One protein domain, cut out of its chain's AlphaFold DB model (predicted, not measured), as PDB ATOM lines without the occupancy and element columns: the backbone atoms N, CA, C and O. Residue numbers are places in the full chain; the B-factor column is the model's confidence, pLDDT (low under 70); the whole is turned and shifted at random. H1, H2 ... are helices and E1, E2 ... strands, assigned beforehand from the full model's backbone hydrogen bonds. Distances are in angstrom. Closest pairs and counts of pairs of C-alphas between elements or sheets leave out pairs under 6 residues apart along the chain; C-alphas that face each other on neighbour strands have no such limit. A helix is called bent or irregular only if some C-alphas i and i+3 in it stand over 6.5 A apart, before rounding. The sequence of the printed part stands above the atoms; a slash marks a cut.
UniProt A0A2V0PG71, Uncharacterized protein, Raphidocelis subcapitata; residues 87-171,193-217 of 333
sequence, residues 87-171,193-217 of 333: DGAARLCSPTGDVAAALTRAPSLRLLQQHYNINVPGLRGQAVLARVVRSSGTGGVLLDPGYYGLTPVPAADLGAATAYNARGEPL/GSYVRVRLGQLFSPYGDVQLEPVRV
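This is residues 87 to 171 and 193 to 217 of the 333 residues of an uncharacterized protein of Raphidocelis subcapitata (UniProt A0A2V0PG71). One antiparallel sheet curls like part of a barrel and folds back on bent strand E1, so that E3 and E2 face E4 and E5; the long helix H2 packs on one face, with short H1 across its first part, away from the sheet. The printed part has 110 residues, with named elements in the order H1 H2 H3 E1 E2 E3 H4 E4 E5; the sheet runs E3 E2 E1 E4 E5, and the class is mixed, helices and strands. It is compact, radius of gyration of the C-alphas 13.3 A, spanning 36 by 29 by 28 A.

Start at H1, residues 87 to 92, which touches residues 99 to 106 alone of H2, residues 99 to 115, about perpendicular at 87 degrees; the closest C-alphas are those of Ala 90 and Ala 102, 4.9 A. H2 is irregular, C-alphas 104 and 107 being 7.2 A apart. It is on the sheet at a height of 9.3 A, over E1, residues 127 to 136; the closest C-alphas are those of Ser 108 and Arg 131, 6.4 A. H3, residues 120 to 123, only grazes the sheet. E1 bends by 73 degrees at residue 133, the hinge of a folded sheet, one bent back into two facing leaves. E1, E2, residues 140 to 144, and E3, residues 151 to 153, form a meander, each strand the antiparallel neighbour of the one before: look for N 133 and O 142, 2.9 A, and N 143 and O 151, 3.0 A. H4, residues 155 to 158, is on the opposite face from H2, over none of the strands. E4, residues 195 to 202, pairs with E1 at N 130 and O 196, 2.8 A, and forms a hairpin with E5, residues 211 to 214, at N 199 and O 213, 2.7 A. In H1 every O i to N i+4 pair is within hydrogen-bond range, in H2 11 of 13; H3 and H4 are too short for one.

Find C-alpha 87 at (11.193, -13.813, -20.899), where H1 begins. H2 is 24.0 A long, E1 23.1 A and E4 19.7 A. E5 ends at C-alpha 214, (7.042, 9.560, -1.682).

The C-alphas of Gly 97 and Val 217 are farthest apart, 38.1 A. Residues 172 to 192 are not printed; C-alphas 171 and 193 are 12.0 A apart across the cut. Of the links printed whole, none is long. Residues 87 to 97, 117 to 121 and 159 to 160 have pLDDT under 70.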
ATOM      1  N   ASP A  87      11.879 -14.413 -19.760       54.66
ATOM      2  CA  ASP A  87      11.193 -13.813 -20.899       54.66
ATOM      3  C   ASP A  87       9.660 -13.869 -20.792       54.66
ATOM      4  O   ASP A  87       8.972 -12.985 -21.307       54.66
ATOM      5  N   GLY A  88       9.097 -14.876 -20.113       57.28
ATOM      6  CA  GLY A  88       7.647 -15.056 -19.983       57.28
ATOM      7  C   GLY A  88       6.992 -13.975 -19.121       57.28
ATOM      8  O   GLY A  88       6.008 -13.353 -19.527       57.28
ATOM      9  N   ALA A  89       7.591 -13.677 -17.964       57.69
ATOM     10  CA  ALA A  89       7.118 -12.614 -17.075       57.69
ATOM     11  C   ALA A  89       7.285 -11.216 -17.699       57.69
ATOM     12  O   ALA A  89       6.437 -10.346 -17.512       57.69
ATOM     13  N   ALA A  90       8.349 -11.011 -18.481       55.53
ATOM     14  CA  ALA A  90       8.588  -9.768 -19.208       55.53
ATOM     15  C   ALA A  90       7.508  -9.525 -20.285       55.53
ATOM     16  O   ALA A  90       6.988  -8.412 -20.409       55.53
ATOM     17  N   ARG A  91       7.105 -10.573 -21.019       55.31
ATOM     18  CA  ARG A  91       6.080 -10.491 -22.077       55.31
ATOM     19  C   ARG A  91       4.672 -10.193 -21.556       55.31
ATOM     20  O   ARG A  91       3.938  -9.473 -22.220       55.31
ATOM     21  N   LEU A  92       4.305 -10.672 -20.365       56.47
ATOM     22  CA  LEU A  92       2.974 -10.439 -19.778       56.47
ATOM     23  C   LEU A  92       2.730  -8.984 -19.336       56.47
ATOM     24  O   LEU A  92       1.583  -8.575 -19.173       56.47
ATOM     25  N   CYS A  93       3.788  -8.193 -19.142       53.50
ATOM     26  CA  CYS A  93       3.690  -6.845 -18.573       53.50
ATOM     27  C   CYS A  93       3.947  -5.710 -19.582       53.50
ATOM     28  O   CYS A  93       3.916  -4.538 -19.201       53.50
ATOM     29  N   SER A  94       4.201  -6.030 -20.855       54.97
ATOM     30  CA  SER A  94       4.388  -5.044 -21.924       54.97
ATOM     31  C   SER A  94       3.268  -5.187 -22.959       54.97
ATOM     32  O   SER A  94       3.408  -5.970 -23.898       54.97
ATOM     33  N   PRO A  95       2.149  -4.447 -22.825       56.72
ATOM     34  CA  PRO A  95       1.066  -4.499 -23.811       56.72
ATOM     35  C   PRO A  95       1.511  -4.023 -25.206       56.72
ATOM     36  O   PRO A  95       0.824  -4.278 -26.187       56.72
ATOM     37  N   THR A  96       2.666  -3.356 -25.309       61.91
ATOM     38  CA  THR A  96       3.213  -2.797 -26.551       61.91
ATOM     39  C   THR A  96       4.212  -3.713 -27.268       61.91
ATOM     40  O   THR A  96       4.757  -3.312 -28.290       61.91
ATOM     41  N   GLY A  97       4.486  -4.923 -26.762       65.19
ATOM     42  CA  GLY A  97       5.375  -5.890 -27.428       65.19
ATOM     43  C   GLY A  97       6.869  -5.527 -27.430       65.19
ATOM     44  O   GLY A  97       7.675  -6.265 -27.991       65.19
ATOM     45  N   ASP A  98       7.270  -4.428 -26.783       75.88
ATOM     46  CA  ASP A  98       8.676  -4.027 -26.689       75.88
ATOM     47  C   ASP A  98       9.418  -4.885 -25.648       75.88
ATOM     48  O   ASP A  98       9.343  -4.660 -24.433       75.88
ATOM     49  N   VAL A  99      10.117  -5.909 -26.145       74.25
ATOM     50  CA  VAL A  99      10.885  -6.876 -25.345       74.25
ATOM     51  C   VAL A  99      12.060  -6.205 -24.632       74.25
ATOM     52  O   VAL A  99      12.366  -6.557 -23.492       74.25
ATOM     53  N   ALA A 100      12.699  -5.206 -25.248       75.25
ATOM     54  CA  ALA A 100      13.850  -4.533 -24.651       75.25
ATOM     55  C   ALA A 100      13.432  -3.740 -23.405       75.25
ATOM     56  O   ALA A 100      14.059  -3.848 -22.347       75.25
ATOM     57  N   ALA A 101      12.318  -3.007 -23.494       71.88
ATOM     58  CA  ALA A 101      11.739  -2.324 -22.342       71.88
ATOM     59  C   ALA A 101      11.339  -3.321 -21.240       71.88
ATOM     60  O   ALA A 101      11.615  -3.085 -20.061       71.88
ATOM     61  N   ALA A 102      10.759  -4.462 -21.609       73.06
ATOM     62  CA  ALA A 102      10.357  -5.492 -20.661       73.06
ATOM     63  C   ALA A 102      11.549  -6.116 -19.907       73.06
ATOM     64  O   ALA A 102      11.509  -6.233 -18.679       73.06
ATOM     65  N   LEU A 103      12.652  -6.411 -20.603       79.06
ATOM     66  CA  LEU A 103      13.887  -6.924 -19.994       79.06
ATOM     67  C   LEU A 103      14.494  -5.935 -18.991       79.06
ATOM     68  O   LEU A 103      14.971  -6.334 -17.929       79.06
ATOM     69  N   THR A 104      14.427  -4.627 -19.264       79.31
ATOM     70  CA  THR A 104      14.920  -3.626 -18.300       79.31
ATOM     71  C   THR A 104      14.098  -3.567 -17.006       79.31
ATOM     72  O   THR A 104      14.659  -3.221 -15.958       79.31
ATOM     73  N   ARG A 105      12.811  -3.948 -17.064       77.12
ATOM     74  CA  ARG A 105      11.858  -3.959 -15.937       77.12
ATOM     75  C   ARG A 105      11.825  -5.280 -15.168       77.12
ATOM     76  O   ARG A 105      11.450  -5.281 -13.996       77.12
ATOM     77  N   ALA A 106      12.250  -6.384 -15.781       81.12
ATOM     78  CA  ALA A 106      12.297  -7.715 -15.168       81.12
ATOM     79  C   ALA A 106      12.861  -7.751 -13.725       81.12
ATOM     80  O   ALA A 106      12.229  -8.369 -12.865       81.12
ATOM     81  N   PRO A 107      13.985  -7.078 -13.382       82.50
ATOM     82  CA  PRO A 107      14.481  -7.081 -12.005       82.50
ATOM     83  C   PRO A 107      13.542  -6.364 -11.025       82.50
ATOM     84  O   PRO A 107      13.387  -6.816  -9.896       82.50
ATOM     85  N   SER A 108      12.900  -5.268 -11.437       80.06
ATOM     86  CA  SER A 108      11.933  -4.534 -10.611       80.06
ATOM     87  C   SER A 108      10.675  -5.381 -10.364       80.06
ATOM     88  O   SER A 108      10.212  -5.492  -9.231       80.06
ATOM     89  N   LEU A 109      10.181  -6.064 -11.407       80.44
ATOM     90  CA  LEU A 109       9.057  -7.006 -11.326       80.44
ATOM     91  C   LEU A 109       9.333  -8.173 -10.378       80.44
ATOM     92  O   LEU A 109       8.480  -8.521  -9.566       80.44
ATOM     93  N   ARG A 110      10.532  -8.758 -10.444       82.25
ATOM     94  CA  ARG A 110      10.923  -9.840  -9.533       82.25
ATOM     95  C   ARG A 110      10.886  -9.411  -8.083       82.25
ATOM     96  O   ARG A 110      10.416 -10.175  -7.254       82.25
ATOM     97  N   LEU A 111      11.345  -8.201  -7.777       81.38
ATOM     98  CA  LEU A 111      11.291  -7.695  -6.408       81.38
ATOM     99  C   LEU A 111       9.864  -7.480  -5.935       81.38
ATOM    100  O   LEU A 111       9.561  -7.809  -4.789       81.38
ATOM    101  N   LEU A 112       8.982  -6.991  -6.807       79.19
ATOM    102  CA  LEU A 112       7.562  -6.943  -6.489       79.19
ATOM    103  C   LEU A 112       7.021  -8.342  -6.184       79.19
ATOM    104  O   LEU A 112       6.460  -8.538  -5.117       79.19
ATOM    105  N   GLN A 113       7.251  -9.320  -7.059       81.75
ATOM    106  CA  GLN A 113       6.753 -10.688  -6.882       81.75
ATOM    107  C   GLN A 113       7.344 -11.394  -5.650       81.75
ATOM    108  O   GLN A 113       6.642 -12.133  -4.968       81.75
ATOM    109  N   GLN A 114       8.626 -11.164  -5.348       83.50
ATOM    110  CA  GLN A 114       9.325 -11.784  -4.218       83.50
ATOM    111  C   GLN A 114       8.915 -11.183  -2.872       83.50
ATOM    112  O   GLN A 114       8.750 -11.917  -1.901       83.50
ATOM    113  N   HIS A 115       8.776  -9.855  -2.790       77.81
ATOM    114  CA  HIS A 115       8.497  -9.169  -1.525       77.81
ATOM    115  C   HIS A 115       7.007  -8.918  -1.281       77.81
ATOM    116  O   HIS A 115       6.598  -8.741  -0.133       77.81
ATOM    117  N   TYR A 116       6.197  -8.896  -2.338       76.56
ATOM    118  CA  TYR A 116       4.779  -8.573  -2.279       76.56
ATOM    119  C   TYR A 116       3.988  -9.697  -2.951       76.56
ATOM    120  O   TYR A 116       3.825  -9.757  -4.165       76.56
ATOM    121  N   ASN A 117       3.452 -10.588  -2.120       57.50
ATOM    122  CA  ASN A 117       2.626 -11.726  -2.520       57.50
ATOM    123  C   ASN A 117       1.190 -11.307  -2.916       57.50
ATOM    124  O   ASN A 117       0.231 -11.716  -2.262       57.50
ATOM    125  N   ILE A 118       1.022 -10.370  -3.863       59.97
ATOM    126  CA  ILE A 118      -0.220  -9.578  -3.932       59.97
ATOM    127  C   ILE A 118      -0.840  -9.494  -5.332       59.97
ATOM    128  O   ILE A 118      -0.222  -9.065  -6.305       59.97
ATOM    129  N   ASN A 119      -2.139  -9.801  -5.361       62.22
ATOM    130  CA  ASN A 119      -3.098  -9.458  -6.407       62.22
ATOM    131  C   ASN A 119      -3.268  -7.927  -6.533       62.22
ATOM    132  O   ASN A 119      -3.515  -7.223  -5.556       62.22
ATOM    133  N   VAL A 120      -3.221  -7.421  -7.764       65.38
ATOM    134  CA  VAL A 120      -3.177  -6.001  -8.177       65.38
ATOM    135  C   VAL A 120      -3.970  -4.975  -7.324       65.38
ATOM    136  O   VAL A 120      -3.392  -3.938  -6.993       65.38
ATOM    137  N   PRO A 121      -5.239  -5.181  -6.908       68.94
ATOM    138  CA  PRO A 121      -5.987  -4.145  -6.181       68.94
ATOM    139  C   PRO A 121      -5.503  -3.884  -4.742       68.94
ATOM    140  O   PRO A 121      -5.681  -2.778  -4.230       68.94
ATOM    141  N   GLY A 122      -4.855  -4.856  -4.089       79.25
ATOM    142  CA  GLY A 122      -4.394  -4.728  -2.697       79.25
ATOM    143  C   GLY A 122      -3.153  -3.847  -2.513       79.25
ATOM    144  O   GLY A 122      -2.775  -3.528  -1.386       79.25
ATOM    145  N   LEU A 123      -2.513  -3.449  -3.616       82.50
ATOM    146  CA  LEU A 123      -1.263  -2.692  -3.617       82.50
ATOM    147  C   LEU A 123      -1.457  -1.193  -3.342       82.50
ATOM    148  O   LEU A 123      -0.499  -0.506  -2.977       82.50
ATOM    149  N   ARG A 124      -2.683  -0.668  -3.475       87.62
ATOM    150  CA  ARG A 124      -2.959   0.751  -3.230       87.62
ATOM    151  C   ARG A 124      -2.629   1.123  -1.786       87.62
ATOM    152  O   ARG A 124      -3.096   0.512  -0.831       87.62
ATOM    153  N   GLY A 125      -1.834   2.170  -1.621       87.12
ATOM    154  CA  GLY A 125      -1.392   2.681  -0.333       87.12
ATOM    155  C   GLY A 125      -0.263   1.876   0.311       87.12
ATOM    156  O   GLY A 125       0.169   2.258   1.401       87.12
ATOM    157  N   GLN A 126       0.240   0.815  -0.323       89.12
ATOM    158  CA  GLN A 126       1.384   0.068   0.186       89.12
ATOM    159  C   GLN A 126       2.705   0.726  -0.202       89.12
ATOM    160  O   GLN A 126       2.814   1.400  -1.227       89.12
ATOM    161  N   ALA A 127       3.712   0.537   0.647       90.81
ATOM    162  CA  ALA A 127       5.063   1.004   0.388       90.81
ATOM    163  C   ALA A 127       5.849  -0.078  -0.364       90.81
ATOM    164  O   ALA A 127       6.147  -1.119   0.225       90.81
ATOM    165  N   VAL A 128       6.205   0.200  -1.615       92.44
ATOM    166  CA  VAL A 128       6.977  -0.657  -2.522       92.44
ATOM    167  C   VAL A 128       8.376  -0.101  -2.769       92.44
ATOM    168  O   VAL A 128       8.637   1.083  -2.554       92.44
ATOM    169  N   LEU A 129       9.291  -0.960  -3.207       93.75
ATOM    170  CA  LEU A 129      10.618  -0.550  -3.656       93.75
ATOM    171  C   LEU A 129      10.570  -0.249  -5.152       93.75
ATOM    172  O   LEU A 129      10.298  -1.137  -5.951       93.75
ATOM    173  N   ALA A 130      10.866   0.992  -5.525       94.44
ATOM    174  CA  ALA A 130      10.989   1.404  -6.915       94.44
ATOM    175  C   ALA A 130      12.457   1.618  -7.282       94.44
ATOM    176  O   ALA A 130      13.218   2.247  -6.541       94.44
ATOM    177  N   ARG A 131      12.861   1.100  -8.437       95.25
ATOM    178  CA  ARG A 131      14.216   1.229  -8.964       95.25
ATOM    179  C   ARG A 131      14.432   2.629  -9.525       95.25
ATOM    180  O   ARG A 131      13.641   3.130 -10.315       95.25
ATOM    181  N   VAL A 132      15.553   3.249  -9.187       95.06
ATOM    182  CA  VAL A 132      15.976   4.526  -9.764       95.06
ATOM    183  C   VAL A 132      16.555   4.274 -11.154       95.06
ATOM    184  O   VAL A 132      17.677   3.782 -11.294       95.06
ATOM    185  N   VAL A 133      15.810   4.627 -12.201       94.94
ATOM    186  CA  VAL A 133      16.259   4.483 -13.596       94.94
ATOM    187  C   VAL A 133      17.171   5.639 -13.987       94.94
ATOM    188  O   VAL A 133      18.217   5.433 -14.607       94.94
ATOM    189  N   ARG A 134      16.793   6.859 -13.596       94.25
ATOM    190  CA  ARG A 134      17.536   8.088 -13.885       94.25
ATOM    191  C   ARG A 134      17.354   9.083 -12.743       94.25
ATOM    192  O   ARG A 134      16.248   9.258 -12.252       94.25
ATOM    193  N   SER A 135      18.427   9.761 -12.352       91.62
ATOM    194  CA  SER A 135      18.380  10.901 -11.433       91.62
ATOM    195  C   SER A 135      18.916  12.122 -12.173       91.62
ATOM    196  O   SER A 135      20.076  12.138 -12.586       91.62
ATOM    197  N   SER A 136      18.053  13.108 -12.402       85.94
ATOM    198  CA  SER A 136      18.447  14.432 -12.875       85.94
ATOM    199  C   SER A 136      18.615  15.302 -11.637       85.94
ATOM    200  O   SER A 136      17.641  15.518 -10.922       85.94
ATOM    201  N   GLY A 137      19.847  15.732 -11.341       79.38
ATOM    202  CA  GLY A 137      20.241  16.262 -10.024       79.38
ATOM    203  C   GLY A 137      19.232  17.220  -9.382       79.38
ATOM    204  O   GLY A 137      18.871  17.027  -8.227       79.38
ATOM    205  N   THR A 138      18.729  18.196 -10.143       77.25
ATOM    206  CA  THR A 138      17.704  19.156  -9.694       77.25
ATOM    207  C   THR A 138      16.314  18.906 -10.292       77.25
ATOM    208  O   THR A 138      15.323  19.329  -9.706       77.25
ATOM    209  N   GLY A 139      16.221  18.223 -11.440       80.00
ATOM    210  CA  GLY A 139      14.990  18.131 -12.237       80.00
ATOM    211  C   GLY A 139      14.021  17.014 -11.844       80.00
ATOM    212  O   GLY A 139      12.871  17.042 -12.265       80.00
ATOM    213  N   GLY A 140      14.457  16.033 -11.051       90.00
ATOM    214  CA  GLY A 140      13.614  14.911 -10.633       90.00
ATOM    215  C   GLY A 140      14.263  13.547 -10.839       90.00
ATOM    216  O   GLY A 140      15.338  13.402 -11.431       90.00
ATOM    217  N   VAL A 141      13.603  12.527 -10.311       93.88
ATOM    218  CA  VAL A 141      14.053  11.140 -10.323       93.88
ATOM    219  C   VAL A 141      13.009  10.301 -11.035       93.88
ATOM    220  O   VAL A 141      11.839  10.311 -10.673       93.88
ATOM    221  N   LEU A 142      13.443   9.577 -12.061       94.62
ATOM    222  CA  LEU A 142      12.597   8.652 -12.793       94.62
ATOM    223  C   LEU A 142      12.658   7.291 -12.107       94.62
ATOM    224  O   LEU A 142      13.730   6.672 -12.038       94.62
ATOM    225  N   LEU A 143      11.518   6.862 -11.581       94.88
ATOM    226  CA  LEU A 143      11.378   5.634 -10.818       94.88
ATOM    227  C   LEU A 143      10.635   4.580 -11.636       94.88
ATOM    228  O   LEU A 143       9.645   4.872 -12.302       94.88
ATOM    229  N   ASP A 144      11.125   3.352 -11.554       94.06
ATOM    230  CA  ASP A 144      10.477   2.158 -12.076       94.06
ATOM    231  C   ASP A 144       9.960   1.336 -10.888       94.06
ATOM    232  O   ASP A 144      10.758   0.679 -10.211       94.06
ATOM    233  N   PRO A 145       8.653   1.383 -10.585       91.44
ATOM    234  CA  PRO A 145       8.079   0.555  -9.534       91.44
ATOM    235  C   PRO A 145       8.017  -0.926  -9.930       91.44
ATOM    236  O   PRO A 145       7.681  -1.743  -9.086       91.44
ATOM    237  N   GLY A 146       8.332  -1.282 -11.183       87.06
ATOM    238  CA  GLY A 146       8.155  -2.613 -11.755       87.06
ATOM    239  C   GLY A 146       6.762  -2.839 -12.338       87.06
ATOM    240  O   GLY A 146       6.530  -3.871 -12.947       87.06
ATOM    241  N   TYR A 147       5.838  -1.889 -12.196       78.94
ATOM    242  CA  TYR A 147       4.456  -2.020 -12.650       78.94
ATOM    243  C   TYR A 147       4.048  -0.782 -13.452       78.94
ATOM    244  O   TYR A 147       4.259   0.321 -12.971       78.94
ATOM    245  N   TYR A 148       3.512  -0.986 -14.660       75.62
ATOM    246  CA  TYR A 148       3.045   0.028 -15.623       75.62
ATOM    247  C   TYR A 148       3.765   1.396 -15.608       75.62
ATOM    248  O   TYR A 148       3.438   2.300 -14.839       75.62
ATOM    249  N   GLY A 149       4.676   1.572 -16.568       82.88
ATOM    250  CA  GLY A 149       5.271   2.872 -16.882       82.88
ATOM    251  C   GLY A 149       6.448   3.267 -15.988       82.88
ATOM    252  O   GLY A 149       6.875   2.532 -15.100       82.88
ATOM    253  N   LEU A 150       7.025   4.429 -16.291       91.31
ATOM    254  CA  LEU A 150       8.071   5.063 -15.492       91.31
ATOM    255  C   LEU A 150       7.494   6.343 -14.905       91.31
ATOM    256  O   LEU A 150       7.019   7.196 -15.652       91.31
ATOM    257  N   THR A 151       7.577   6.514 -13.592       92.31
ATOM    258  CA  THR A 151       6.964   7.666 -12.928       92.31
ATOM    259  C   THR A 151       8.040   8.693 -12.573       92.31
ATOM    260  O   THR A 151       8.972   8.373 -11.822       92.31
ATOM    261  N   PRO A 152       7.960   9.933 -13.088       93.31
ATOM    262  CA  PRO A 152       8.838  11.007 -12.653       93.31
ATOM    263  C   PRO A 152       8.390  11.512 -11.278       93.31
ATOM    264  O   PRO A 152       7.241  11.899 -11.088       93.31
ATOM    265  N   VAL A 153       9.308  11.529 -10.313       92.69
ATOM    266  CA  VAL A 153       9.075  12.065  -8.967       92.69
ATOM    267  C   VAL A 153      10.032  13.232  -8.720       92.69
ATOM    268  O   VAL A 153      11.238  13.084  -8.949       92.69
ATOM    269  N   PRO A 154       9.554  14.399  -8.252       91.00
ATOM    270  CA  PRO A 154      10.427  15.518  -7.918       91.00
ATOM    271  C   PRO A 154      11.499  15.117  -6.897       91.00
ATOM    272  O   PRO A 154      11.224  14.447  -5.903       91.00
ATOM    273  N   ALA A 155      12.744  15.555  -7.101       87.56
ATOM    274  CA  ALA A 155      13.837  15.211  -6.187       87.56
ATOM    275  C   ALA A 155      13.605  15.773  -4.769       87.56
ATOM    276  O   ALA A 155      13.984  15.139  -3.785       87.56
ATOM    277  N   ALA A 156      12.927  16.924  -4.663       83.69
ATOM    278  CA  ALA A 156      12.547  17.542  -3.392       83.69
ATOM    279  C   ALA A 156      11.621  16.647  -2.547       83.69
ATOM    280  O   ALA A 156      11.759  16.590  -1.325       83.69
ATOM    281  N   ASP A 157      10.739  15.891  -3.202       86.25
ATOM    282  CA  ASP A 157       9.797  14.978  -2.552       86.25
ATOM    283  C   ASP A 157      10.483  13.721  -2.000       86.25
ATOM    284  O   ASP A 157      10.013  13.112  -1.036       86.25
ATOM    285  N   LEU A 158      11.638  13.363  -2.568       86.19
ATOM    286  CA  LEU A 158      12.481  12.246  -2.142       86.19
ATOM    287  C   LEU A 158      13.605  12.670  -1.185       86.19
ATOM    288  O   LEU A 158      14.435  11.836  -0.840       86.19
ATOM    289  N   GLY A 159      13.660  13.932  -0.739       64.44
ATOM    290  CA  GLY A 159      14.838  14.554  -0.106       64.44
ATOM    291  C   GLY A 159      15.408  13.886   1.158       64.44
ATOM    292  O   GLY A 159      16.506  14.232   1.581       64.44
ATOM    293  N   ALA A 160      14.708  12.915   1.751       68.94
ATOM    294  CA  ALA A 160      15.191  12.095   2.868       68.94
ATOM    295  C   ALA A 160      15.034  10.582   2.616       68.94
ATOM    296  O   ALA A 160      15.007   9.785   3.555       68.94
ATOM    297  N   ALA A 161      14.867  10.176   1.360       81.00
ATOM    298  CA  ALA A 161      14.658   8.789   1.009       81.00
ATOM    299  C   ALA A 161      15.947   7.988   1.221       81.00
ATOM    300  O   ALA A 161      16.973   8.231   0.586       81.00
ATOM    301  N   THR A 162      15.880   7.003   2.113       87.94
ATOM    302  CA  THR A 162      16.928   5.993   2.253       87.94
ATOM    303  C   THR A 162      17.002   5.188   0.958       87.94
ATOM    304  O   THR A 162      15.977   4.717   0.463       87.94
ATOM    305  N   ALA A 163      18.203   5.048   0.400       90.88
ATOM    306  CA  ALA A 163      18.431   4.155  -0.726       90.88
ATOM    307  C   ALA A 163      18.509   2.709  -0.221       90.88
ATOM    308  O   ALA A 163      19.086   2.445   0.831       90.88
ATOM    309  N   TYR A 164      17.958   1.776  -0.982       92.56
ATOM    310  CA  TYR A 164      17.917   0.349  -0.689       92.56
ATOM    311  C   TYR A 164      18.635  -0.429  -1.794       92.56
ATOM    312  O   TYR A 164      18.739   0.028  -2.939       92.56
ATOM    313  N   ASN A 165      19.152  -1.605  -1.447       93.25
ATOM    314  CA  ASN A 165      19.628  -2.574  -2.425       93.25
ATOM    315  C   ASN A 165      18.444  -3.363  -3.017       93.25
ATOM    316  O   ASN A 165      17.296  -3.196  -2.600       93.25
ATOM    317  N   ALA A 166      18.720  -4.234  -3.991       89.75
ATOM    318  CA  ALA A 166      17.686  -5.083  -4.582       89.75
ATOM    319  C   ALA A 166      17.010  -5.985  -3.535       89.75
ATOM    320  O   ALA A 166      15.828  -6.241  -3.638       89.75
ATOM    321  N   ARG A 167      17.714  -6.404  -2.480       89.38
ATOM    322  CA  ARG A 167      17.158  -7.253  -1.412       89.38
ATOM    323  C   ARG A 167      16.262  -6.493  -0.423       89.38
ATOM    324  O   ARG A 167      15.750  -7.092   0.517       89.38
ATOM    325  N   GLY A 168      16.099  -5.181  -0.602       88.12
ATOM    326  CA  GLY A 168      15.337  -4.325   0.303       88.12
ATOM    327  C   GLY A 168      16.065  -3.949   1.591       88.12
ATOM    328  O   GLY A 168      15.446  -3.416   2.511       88.12
ATOM    329  N   GLU A 169      17.374  -4.171   1.669       91.06
ATOM    330  CA  GLU A 169      18.193  -3.721   2.790       91.06
ATOM    331  C   GLU A 169      18.631  -2.268   2.558       91.06
ATOM    332  O   GLU A 169      18.957  -1.893   1.422       91.06
ATOM    333  N   PRO A 170      18.642  -1.423   3.604       89.69
ATOM    334  CA  PRO A 170      19.095  -0.048   3.475       89.69
ATOM    335  C   PRO A 170      20.581  -0.030   3.104       89.69
ATOM    336  O   PRO A 170      21.415  -0.639   3.773       89.69
ATOM    337  N   LEU A 171      20.924   0.690   2.036       88.38
ATOM    338  CA  LEU A 171      22.316   0.924   1.678       88.38
ATOM    339  C   LEU A 171      22.949   1.804   2.762       88.38
ATOM    340  O   LEU A 171      22.342   2.810   3.152       88.38
ATOM    341  N   GLY A 193      20.078   2.530 -10.508       92.25
ATOM    342  CA  GLY A 193      20.008   1.136 -10.070       92.25
ATOM    343  C   GLY A 193      19.819   0.937  -8.564       92.25
ATOM    344  O   GLY A 193      19.596  -0.196  -8.154       92.25
ATOM    345  N   SER A 194      19.867   2.000  -7.752       93.81
ATOM    346  CA  SER A 194      19.429   1.924  -6.350       93.81
ATOM    347  C   SER A 194      17.906   1.845  -6.260       93.81
ATOM    348  O   SER A 194      17.210   2.190  -7.217       93.81
ATOM    349  N   TYR A 195      17.389   1.389  -5.125       94.25
ATOM    350  CA  TYR A 195      15.955   1.287  -4.881       94.25
ATOM    351  C   TYR A 195      15.517   2.327  -3.859       94.25
ATOM    352  O   TYR A 195      16.253   2.654  -2.932       94.25
ATOM    353  N   VAL A 196      14.317   2.862  -4.025       93.88
ATOM    354  CA  VAL A 196      13.727   3.839  -3.114       93.88
ATOM    355  C   VAL A 196      12.352   3.358  -2.703       93.88
ATOM    356  O   VAL A 196      11.572   2.887  -3.527       93.88
ATOM    357  N   ARG A 197      12.049   3.488  -1.414       92.94
ATOM    358  CA  ARG A 197      10.741   3.122  -0.890       92.94
ATOM    359  C   ARG A 197       9.726   4.221  -1.204       92.94
ATOM    360  O   ARG A 197       9.831   5.336  -0.693       92.94
ATOM    361  N   VAL A 198       8.744   3.894  -2.027       93.31
ATOM    362  CA  VAL A 198       7.652   4.774  -2.464       93.31
ATOM    363  C   VAL A 198       6.313   4.138  -2.130       93.31
ATOM    364  O   VAL A 198       6.211   2.925  -1.988       93.31
ATOM    365  N   ARG A 199       5.279   4.948  -1.957       92.12
ATOM    366  CA  ARG A 199       3.918   4.490  -1.723       92.12
ATOM    367  C   ARG A 199       3.161   4.493  -3.046       92.12
ATOM    368  O   ARG A 199       3.211   5.473  -3.778       92.12
ATOM    369  N   LEU A 200       2.449   3.416  -3.346       91.44
ATOM    370  CA  LEU A 200       1.559   3.374  -4.505       91.44
ATOM    371  C   LEU A 200       0.301   4.192  -4.191       91.44
ATOM    372  O   LEU A 200      -0.487   3.787  -3.343       91.44
ATOM    373  N   GLY A 201       0.114   5.351  -4.821       90.44
ATOM    374  CA  GLY A 201      -1.052   6.212  -4.583       90.44
ATOM    375  C   GLY A 201      -2.281   5.738  -5.362       90.44
ATOM    376  O   GLY A 201      -3.313   5.381  -4.782       90.44
ATOM    377  N   GLN A 202      -2.139   5.682  -6.687       90.50
ATOM    378  CA  GLN A 202      -3.161   5.225  -7.627       90.50
ATOM    379  C   GLN A 202      -2.528   4.254  -8.630       90.50
ATOM    380  O   GLN A 202      -1.505   4.563  -9.234       90.50
ATOM    381  N   LEU A 203      -3.124   3.065  -8.775       87.25
ATOM    382  CA  LEU A 203      -2.610   1.997  -9.646       87.25
ATOM    383  C   LEU A 203      -2.771   2.310 -11.134       87.25
ATOM    384  O   LEU A 203      -1.918   1.936 -11.924       87.25
ATOM    385  N   PHE A 204      -3.858   2.989 -11.495       85.88
ATOM    386  CA  PHE A 204      -4.176   3.327 -12.875       85.88
ATOM    387  C   PHE A 204      -4.605   4.787 -12.934       85.88
ATOM    388  O   PHE A 204      -5.689   5.145 -12.458       85.88
ATOM    389  N   SER A 205      -3.740   5.641 -13.472       85.06
ATOM    390  CA  SER A 205      -4.164   6.945 -13.973       85.06
ATOM    391  C   SER A 205      -4.995   6.761 -15.256       85.06
ATOM    392  O   SER A 205      -4.928   5.698 -15.877       85.06
ATOM    393  N   PRO A 206      -5.749   7.780 -15.707       84.38
ATOM    394  CA  PRO A 206      -6.422   7.740 -17.010       84.38
ATOM    395  C   PRO A 206      -5.479   7.446 -18.191       84.38
ATOM    396  O   PRO A 206      -5.931   6.987 -19.232       84.38
ATOM    397  N   TYR A 207      -4.176   7.683 -18.017       82.44
ATOM    398  CA  TYR A 207      -3.132   7.418 -19.008       82.44
ATOM    399  C   TYR A 207      -2.485   6.029 -18.861       82.44
ATOM    400  O   TYR A 207      -1.577   5.694 -19.611       82.44
ATOM    401  N   GLY A 208      -2.932   5.214 -17.900       82.81
ATOM    402  CA  GLY A 208      -2.401   3.871 -17.647       82.81
ATOM    403  C   GLY A 208      -1.147   3.823 -16.766       82.81
ATOM    404  O   GLY A 208      -0.725   2.735 -16.390       82.81
ATOM    405  N   ASP A 209      -0.585   4.973 -16.387       85.25
ATOM    406  CA  ASP A 209       0.593   5.041 -15.512       85.25
ATOM    407  C   ASP A 209       0.238   4.892 -14.026       85.25
ATOM    408  O   ASP A 209      -0.838   5.318 -13.581       85.25
ATOM    409  N   VAL A 210       1.186   4.362 -13.245       89.25
ATOM    410  CA  VAL A 210       1.110   4.301 -11.779       89.25
ATOM    411  C   VAL A 210       1.522   5.639 -11.165       89.25
ATOM    412  O   VAL A 210       2.608   6.167 -11.424       89.25
ATOM    413  N   GLN A 211       0.693   6.159 -10.261       90.88
ATOM    414  CA  GLN A 211       1.036   7.336  -9.471       90.88
ATOM    415  C   GLN A 211       1.780   6.922  -8.198       90.88
ATOM    416  O   GLN A 211       1.231   6.248  -7.320       90.88
ATOM    417  N   LEU A 212       3.038   7.350  -8.098       91.94
ATOM    418  CA  LEU A 212       3.887   7.126  -6.934       91.94
ATOM    419  C   LEU A 212       3.842   8.338  -6.013       91.94
ATOM    420  O   LEU A 212       4.043   9.471  -6.443       91.94
ATOM    421  N   GLU A 213       3.635   8.084  -4.730       90.81
ATOM    422  CA  GLU A 213       3.796   9.072  -3.675       90.81
ATOM    423  C   GLU A 213       5.091   8.774  -2.911       90.81
ATOM    424  O   GLU A 213       5.366   7.618  -2.575       90.81
ATOM    425  N   PRO A 214       5.912   9.778  -2.578       86.69
ATOM    426  CA  PRO A 214       7.042   9.560  -1.682       86.69
ATOM    427  C   PRO A 214       6.531   9.027  -0.334       86.69
ATOM    428  O   PRO A 214       5.552   9.540   0.220       86.69
ATOM    429  N   VAL A 215       7.201   8.022   0.245       84.38
ATOM    430  CA  VAL A 215       6.902   7.615   1.627       84.38
ATOM    431  C   VAL A 215       7.365   8.738   2.546       84.38
ATOM    432  O   VAL A 215       8.526   8.805   2.952       84.38
ATOM    433  N   ARG A 216       6.449   9.649   2.877       75.75
ATOM    434  CA  ARG A 216       6.706  10.692   3.865       75.75
ATOM    435  C   ARG A 216       6.967  10.013   5.203       75.75
ATOM    436  O   ARG A 216       6.106   9.315   5.741       75.75
ATOM    437  N   VAL A 217       8.167  10.215   5.743       70.25
ATOM    438  CA  VAL A 217       8.488   9.798   7.107       70.25
ATOM    439  C   VAL A 217       7.473  10.465   8.027       70.25
ATOM    440  O   VAL A 217       7.341  11.692   8.017       70.25
TER     441      VAL A 217